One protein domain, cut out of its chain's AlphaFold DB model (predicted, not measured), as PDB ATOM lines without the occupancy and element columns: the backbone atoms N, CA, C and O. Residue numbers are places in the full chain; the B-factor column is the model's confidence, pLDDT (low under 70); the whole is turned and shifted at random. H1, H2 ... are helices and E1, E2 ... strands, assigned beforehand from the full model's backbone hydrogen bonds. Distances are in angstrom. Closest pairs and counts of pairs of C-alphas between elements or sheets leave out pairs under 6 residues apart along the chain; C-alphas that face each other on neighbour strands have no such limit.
ATOM      1  N   GLU A  29      60.342  95.169  41.642       82.12
ATOM      2  CA  GLU A  29      61.581  94.545  41.181       82.12
ATOM      3  C   GLU A  29      62.085  95.280  39.936       82.12
ATOM      4  O   GLU A  29      61.345  95.457  38.961       82.12
ATOM      5  N   LEU A  30      63.314  95.794  40.007       91.94
ATOM      6  CA  LEU A  30      63.910  96.508  38.891       91.94
ATOM      7  C   LEU A  30      64.289  95.488  37.820       91.94
ATOM      8  O   LEU A  30      65.022  94.531  38.082       91.94
ATOM      9  N   CYS A  31      63.808  95.712  36.605       94.75
ATOM     10  CA  CYS A  31      64.185  94.947  35.432       94.75
ATOM     11  C   CYS A  31      64.947  95.829  34.450       94.75
ATOM     12  O   CYS A  31      64.625  96.994  34.234       94.75
ATOM     13  N   PHE A  32      65.934  95.241  33.796       96.00
ATOM     14  CA  PHE A  32      66.574  95.808  32.624       96.00
ATOM     15  C   PHE A  32      65.739  95.492  31.389       96.00
ATOM     16  O   PHE A  32      65.297  94.356  31.212       96.00
ATOM     17  N   LEU A  33      65.536  96.492  30.536       97.06
ATOM     18  CA  LEU A  33      64.929  96.324  29.220       97.06
ATOM     19  C   LEU A  33      65.997  95.839  28.242       97.06
ATOM     20  O   LEU A  33      67.061  96.455  28.128       97.06
ATOM     21  N   CYS A  34      65.700  94.756  27.534       96.75
ATOM     22  CA  CYS A  34      66.591  94.173  26.543       96.75
ATOM     23  C   CYS A  34      66.199  94.648  25.140       96.75
ATOM     24  O   CYS A  34      65.041  94.552  24.734       96.75
ATOM     25  N   SER A  35      67.174  95.145  24.388       95.44
ATOM     26  CA  SER A  35      67.002  95.594  23.007       95.44
ATOM     27  C   SER A  35      66.876  94.449  22.007       95.44
ATOM     28  O   SER A  35      67.202  93.292  22.292       95.44
ATOM     29  N   SER A  36      66.464  94.806  20.790       91.12
ATOM     30  CA  SER A  36      66.430  93.921  19.626       91.12
ATOM     31  C   SER A  36      67.748  93.159  19.442       91.12
ATOM     32  O   SER A  36      68.842  93.719  19.541       91.12
ATOM     33  N   GLY A  37      67.636  91.855  19.180       90.12
ATOM     34  CA  GLY A  37      68.776  90.935  19.117       90.12
ATOM     35  C   GLY A  37      69.157  90.291  20.455       90.12
ATOM     36  O   GLY A  37      70.136  89.552  20.495       90.12
ATOM     37  N   SER A  38      68.404  90.554  21.527       93.94
ATOM     38  CA  SER A  38      68.427  89.761  22.764       93.94
ATOM     39  C   SER A  38      67.485  88.556  22.653       93.94
ATOM     40  O   SER A  38      66.505  88.593  21.908       93.94
ATOM     41  N   SER A  39      67.737  87.495  23.419       88.56
ATOM     42  CA  SER A  39      66.889  86.285  23.468       88.56
ATOM     43  C   SER A  39      65.596  86.455  24.292       88.56
ATOM     44  O   SER A  39      64.713  85.595  24.276       88.56
ATOM     45  N   CYS A  40      65.480  87.571  25.006       94.25
ATOM     46  CA  CYS A  40      64.473  87.902  26.011       94.25
ATOM     47  C   CYS A  40      64.168  89.408  25.958       94.25
ATOM     48  O   CYS A  40      64.941  90.178  25.391       94.25
ATOM     49  N   GLN A  41      63.045  89.833  26.543       96.44
ATOM     50  CA  GLN A  41      62.625  91.241  26.572       96.44
ATOM     51  C   GLN A  41      63.045  91.968  27.852       96.44
ATOM     52  O   GLN A  41      63.253  93.181  27.829       96.44
ATOM     53  N   GLN A  42      63.140  91.250  28.971       95.88
ATOM     54  CA  GLN A  42      63.522  91.827  30.259       95.88
ATOM     55  C   GLN A  42      64.518  90.940  30.992       95.88
ATOM     56  O   GLN A  42      64.527  89.729  30.805       95.88
ATOM     57  N   CYS A  43      65.314  91.518  31.881       95.38
ATOM     58  CA  CYS A  43      66.162  90.774  32.805       95.38
ATOM     59  C   CYS A  43      66.022  91.343  34.216       95.38
ATOM     60  O   CYS A  43      66.127  92.552  34.397       95.38
ATOM     61  N   ARG A  44      65.783  90.492  35.218       94.31
ATOM     62  CA  ARG A  44      65.648  90.938  36.613       94.31
ATOM     63  C   ARG A  44      67.000  91.340  37.193       94.31
ATOM     64  O   ARG A  44      67.972  90.596  37.053       94.31
ATOM     65  N   SER A  45      67.039  92.488  37.867       92.94
ATOM     66  CA  SER A  45      68.172  92.865  38.709       92.94
ATOM     67  C   SER A  45      68.230  91.953  39.928       92.94
ATOM     68  O   SER A  45      67.219  91.767  40.603       92.94
ATOM     69  N   ASN A  46      69.409  91.407  40.233       89.88
ATOM     70  CA  ASN A  46      69.563  90.539  41.399       89.88
ATOM     71  C   ASN A  46      69.548  91.355  42.699       89.88
ATOM     72  O   ASN A  46      69.086  90.870  43.727       89.88
ATOM     73  N   SER A  47      70.045  92.595  42.660       90.38
ATOM     74  CA  SER A  47      70.048  93.500  43.816       90.38
ATOM     75  C   SER A  47      68.780  94.356  43.938       90.38
ATOM     76  O   SER A  47      68.641  95.126  44.889       90.38
ATOM     77  N   GLY A  48      67.880  94.282  42.950       90.44
ATOM     78  CA  GLY A  48      66.731  95.182  42.823       90.44
ATOM     79  C   GLY A  48      67.113  96.631  42.492       90.44
ATOM     80  O   GLY A  48      66.274  97.524  42.587       90.44
ATOM     81  N   LYS A  49      68.373  96.888  42.118       90.25
ATOM     82  CA  LYS A  49      68.900  98.219  41.788       90.25
ATOM     83  C   LYS A  49      69.560  98.224  40.414       90.25
ATOM     84  O   LYS A  49      69.935  97.184  39.872       90.25
ATOM     85  N   ASP A  50      69.715  99.417  39.854       92.88
ATOM     86  CA  ASP A  50      70.481  99.623  38.631       92.88
ATOM     87  C   ASP A  50      71.981  99.695  38.956       92.88
ATOM     88  O   ASP A  50      72.528 100.768  39.214       92.88
ATOM     89  N   THR A  51      72.638  98.533  39.016       94.62
ATOM     90  CA  THR A  51      74.085  98.438  39.239       94.62
ATOM     91  C   THR A  51      74.800  97.933  37.991       94.62
ATOM     92  O   THR A  51      74.271  97.123  37.228       94.62
ATOM     93  N   GLN A  52      76.056  98.346  37.803       95.12
ATOM     94  CA  GLN A  52      76.880  97.841  36.702       95.12
ATOM     95  C   GLN A  52      77.073  96.315  36.769       95.12
ATOM     96  O   GLN A  52      77.198  95.665  35.732       95.12
ATOM     97  N   ALA A  53      77.099  95.743  37.977       95.69
ATOM     98  CA  ALA A  53      77.213  94.303  38.182       95.69
ATOM     99  C   ALA A  53      75.958  93.561  37.694       95.69
ATOM    100  O   ALA A  53      76.072  92.571  36.969       95.69
ATOM    101  N   ASP A  54      74.766  94.068  38.016       95.00
ATOM    102  CA  ASP A  54      73.510  93.477  37.544       95.00
ATOM    103  C   ASP A  54      73.332  93.654  36.032       95.00
ATOM    104  O   ASP A  54      72.944  92.704  35.352       95.00
ATOM    105  N   ARG A  55      73.707  94.821  35.480       95.12
ATOM    106  CA  ARG A  55      73.738  95.050  34.024       95.12
ATOM    107  C   ARG A  55      74.595  94.009  33.314       95.12
ATOM    108  O   ARG A  55      74.101  93.342  32.411       95.12
ATOM    109  N   LYS A  56      75.835  93.805  33.774       96.31
ATOM    110  CA  LYS A  56      76.745  92.790  33.215       96.31
ATOM    111  C   LYS A  56      76.191  91.377  33.357       96.31
ATOM    112  O   LYS A  56      76.324  90.577  32.438       96.31
ATOM    113  N   THR A  57      75.553  91.068  34.484       95.12
ATOM    114  CA  THR A  57      74.919  89.757  34.684       95.12
ATOM    115  C   THR A  57      73.804  89.532  33.659       95.12
ATOM    116  O   THR A  57      73.705  88.463  33.065       95.12
ATOM    117  N   CYS A  58      72.988  90.550  33.387       95.19
ATOM    118  CA  CYS A  58      71.966  90.482  32.347       95.19
ATOM    119  C   CYS A  58      72.554  90.387  30.935       95.19
ATOM    120  O   CYS A  58      72.058  89.606  30.124       95.19
ATOM    121  N   GLU A  59      73.633  91.110  30.648       94.88
ATOM    122  CA  GLU A  59      74.369  90.997  29.381       94.88
ATOM    123  C   GLU A  59      74.924  89.585  29.161       94.88
ATOM    124  O   GLU A  59      74.779  89.038  28.068       94.88
ATOM    125  N   GLN A  60      75.461  88.948  30.204       95.25
ATOM    126  CA  GLN A  60      75.914  87.550  30.164       95.25
ATOM    127  C   GLN A  60      74.769  86.565  29.890       95.25
ATOM    128  O   GLN A  60      74.977  85.558  29.216       95.25
ATOM    129  N   ARG A  61      73.550  86.879  30.345       94.19
ATOM    130  CA  ARG A  61      72.319  86.129  30.023       94.19
ATOM    131  C   ARG A  61      71.781  86.417  28.610       94.19
ATOM    132  O   ARG A  61      70.723  85.912  28.240       94.19
ATOM    133  N   GLY A  62      72.472  87.235  27.813       93.81
ATOM    134  CA  GLY A  62      72.085  87.578  26.442       93.81
ATOM    135  C   GLY A  62      71.149  88.785  26.318       93.81
ATOM    136  O   GLY A  62      70.550  88.976  25.258       93.81
ATOM    137  N   CYS A  63      71.010  89.600  27.367       95.50
ATOM    138  CA  CYS A  63      70.258  90.855  27.331       95.50
ATOM    139  C   CYS A  63      71.154  92.018  26.897       95.50
ATOM    140  O   CYS A  63      72.013  92.466  27.653       95.50
ATOM    141  N   LYS A  64      70.914  92.589  25.718       96.38
ATOM    142  CA  LYS A  64      71.500  93.883  25.349       96.38
ATOM    143  C   LYS A  64      70.741  94.987  26.074       96.38
ATOM    144  O   LYS A  64      69.692  95.424  25.603       96.38
ATOM    145  N   VAL A  65      71.231  95.388  27.242       95.75
ATOM    146  CA  VAL A  65      70.538  96.350  28.105       95.75
ATOM    147  C   VAL A  65      70.417  97.710  27.413       95.75
ATOM    148  O   VAL A  65      71.420  98.327  27.068       95.75
ATOM    149  N   SER A  66      69.189  98.212  27.263       95.88
ATOM    150  CA  SER A  66      68.906  99.557  26.727       95.88
ATOM    151  C   SER A  66      68.251 100.507  27.716       95.88
ATOM    152  O   SER A  66      68.088 101.686  27.421       95.88
ATOM    153  N   GLY A  67      67.871 100.019  28.893       94.56
ATOM    154  CA  GLY A  67      67.240 100.833  29.920       94.56
ATOM    155  C   GLY A  67      66.782  99.994  31.099       94.56
ATOM    156  O   GLY A  67      67.090  98.803  31.186       94.56
ATOM    157  N   THR A  68      66.032 100.619  31.993       94.94
ATOM    158  CA  THR A  68      65.430  99.977  33.159       94.94
ATOM    159  C   THR A  68      63.939 100.286  33.212       94.94
ATOM    160  O   THR A  68      63.474 101.310  32.711       94.94
ATOM    161  N   SER A  69      63.176  99.372  33.791       93.06
ATOM    162  CA  SER A  69      61.755  99.526  34.068       93.06
ATOM    163  C   SER A  69      61.393  98.728  35.313       93.06
ATOM    164  O   SER A  69      62.166  97.890  35.781       93.06
ATOM    165  N   SER A  70      60.177  98.911  35.815       91.50
ATOM    166  CA  SER A  70      59.583  97.901  36.690       91.50
ATOM    167  C   SER A  70      59.467  96.580  35.928       91.50
ATOM    168  O   SER A  70      59.174  96.571  34.724       91.50
ATOM    169  N   CYS A  71      59.706  95.465  36.611       91.06
ATOM    170  CA  CYS A  71      59.510  94.147  36.026       91.06
ATOM    171  C   CYS A  71      58.053  93.943  35.620       91.06
ATOM    172  O   CYS A  71      57.130  94.169  36.405       91.06
ATOM    173  N   SER A  72      57.845  93.494  34.385       90.62
ATOM    174  CA  SER A  72      56.516  93.115  33.929       90.62
ATOM    175  C   SER A  72      56.043  91.867  34.673       90.62
ATOM    176  O   SER A  72      56.807  90.926  34.892       90.62
ATOM    177  N   THR A  73      54.764  91.851  35.033       90.38
ATOM    178  CA  THR A  73      54.067  90.677  35.576       90.38
ATOM    179  C   THR A  73      53.309  89.906  34.495       90.38
ATOM    180  O   THR A  73      52.694  88.880  34.780       90.38
ATOM    181  N   ALA A  74      53.338  90.385  33.249       91.50
ATOM    182  CA  ALA A  74      52.628  89.763  32.147       91.50
ATOM    183  C   ALA A  74      53.313  88.453  31.726       91.50
ATOM    184  O   ALA A  74      54.516  88.417  31.462       91.50
ATOM    185  N   ALA A  75      52.534  87.375  31.611       89.94
ATOM    186  CA  ALA A  75      53.047  86.035  31.319       89.94
ATOM    187  C   ALA A  75      53.713  85.902  29.931       89.94
ATOM    188  O   ALA A  75      54.471  84.965  29.694       89.94
ATOM    189  N   ASN A  76      53.446  86.830  29.007       92.81
ATOM    190  CA  ASN A  76      53.985  86.827  27.644       92.81
ATOM    191  C   ASN A  76      55.330  87.567  27.499       92.81
ATOM    192  O   ASN A  76      55.892  87.611  26.399       92.81
ATOM    193  N   VAL A  77      55.851  88.168  28.571       93.25
ATOM    194  CA  VAL A  77      57.163  88.825  28.561       93.25
ATOM    195  C   VAL A  77      58.231  87.788  28.888       93.25
ATOM    196  O   VAL A  77      58.241  87.222  29.980       93.25
ATOM    197  N   LYS A  78      59.155  87.523  27.955       94.44
ATOM    198  CA  LYS A  78      60.252  86.587  28.226       94.44
ATOM    199  C   LYS A  78      61.303  87.296  29.064       94.44
ATOM    200  O   LYS A  78      61.837  88.334  28.664       94.44
ATOM    201  N   VAL A  79      61.606  86.701  30.210       93.56
ATOM    202  CA  VAL A  79      62.635  87.177  31.131       93.56
ATOM    203  C   VAL A  79      63.894  86.334  30.951       93.56
ATOM    204  O   VAL A  79      63.806  85.106  30.896       93.56
ATOM    205  N   CYS A  80      65.053  86.980  30.849       91.00
ATOM    206  CA  CYS A  80      66.345  86.305  30.790       91.00
ATOM    207  C   CYS A  80      66.602  85.567  32.110       91.00
ATOM    208  O   CYS A  80      66.383  86.137  33.183       91.00
ATOM    209  N   ARG A  81      67.069  84.321  32.030       79.75
ATOM    210  CA  ARG A  81      67.445  83.496  33.185       79.75
ATOM    211  C   ARG A  81      68.952  83.306  33.216       79.75
ATOM    212  O   ARG A  81      69.511  83.113  32.118       79.75
TER     213      ARG A  81
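What this domain is: This is residues 29 to 81 of the 81 residues of an uncharacterized protein of Leptospiraceae bacterium (UniProt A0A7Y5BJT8). A small antiparallel three-stranded sheet, in the order E2, E1, E3, has one short helix, H1, slantwise over a face; the last stretch loops out and returns beside E2, where residues 79 to 80 pair parallel with 42 to 43. The printed part has 53 residues, under half in named elements: E1, E2, H1, E3 along the chain, class mixed. It is compact, radius of gyration of the C-alphas 9.5 A, spanning 26 by 22 by 17 A.

How they stand to each other: Look first at inner strand E1, residues 30 to 34: N 31 is 2.8 A from O 69 of antiparallel E3, residues 65 to 70. E1 forms a hairpin with E2, residues 42 to 44; N 32 and O 43 are 2.8 A apart. H1, residues 52 to 60, is on the sheet at a height of 9.5 A, over E1 and only just not over E2, where 2 of its C-alphas fall; on the local plane it stands at 44 degrees to E1. The closest C-alphas of H1 and E2, Cys 58 and Cys 43, are 5.8 A apart. E2, H1 and E3 make a split strand-helix-strand unit, E1 between its same-way strands, with a right-handed crossover. Every O i to N i+4 pair in H1 is within hydrogen-bond range.

Where its parts are: Find C-alpha 30 at (63.910, 96.508, 38.891), where E1 begins, 12.8 A long; E2 is 6.8 A, H1 12.2 A. E3, 14.0 A, ends at C-alpha 70, (59.583, 97.901, 36.690).

The domain as a whole: The C-alphas farthest apart, Gln 52 and Ala 75, are 27.1 A apart. The printed part has no cut and no long link; no printed residue is under 70 in pLDDT.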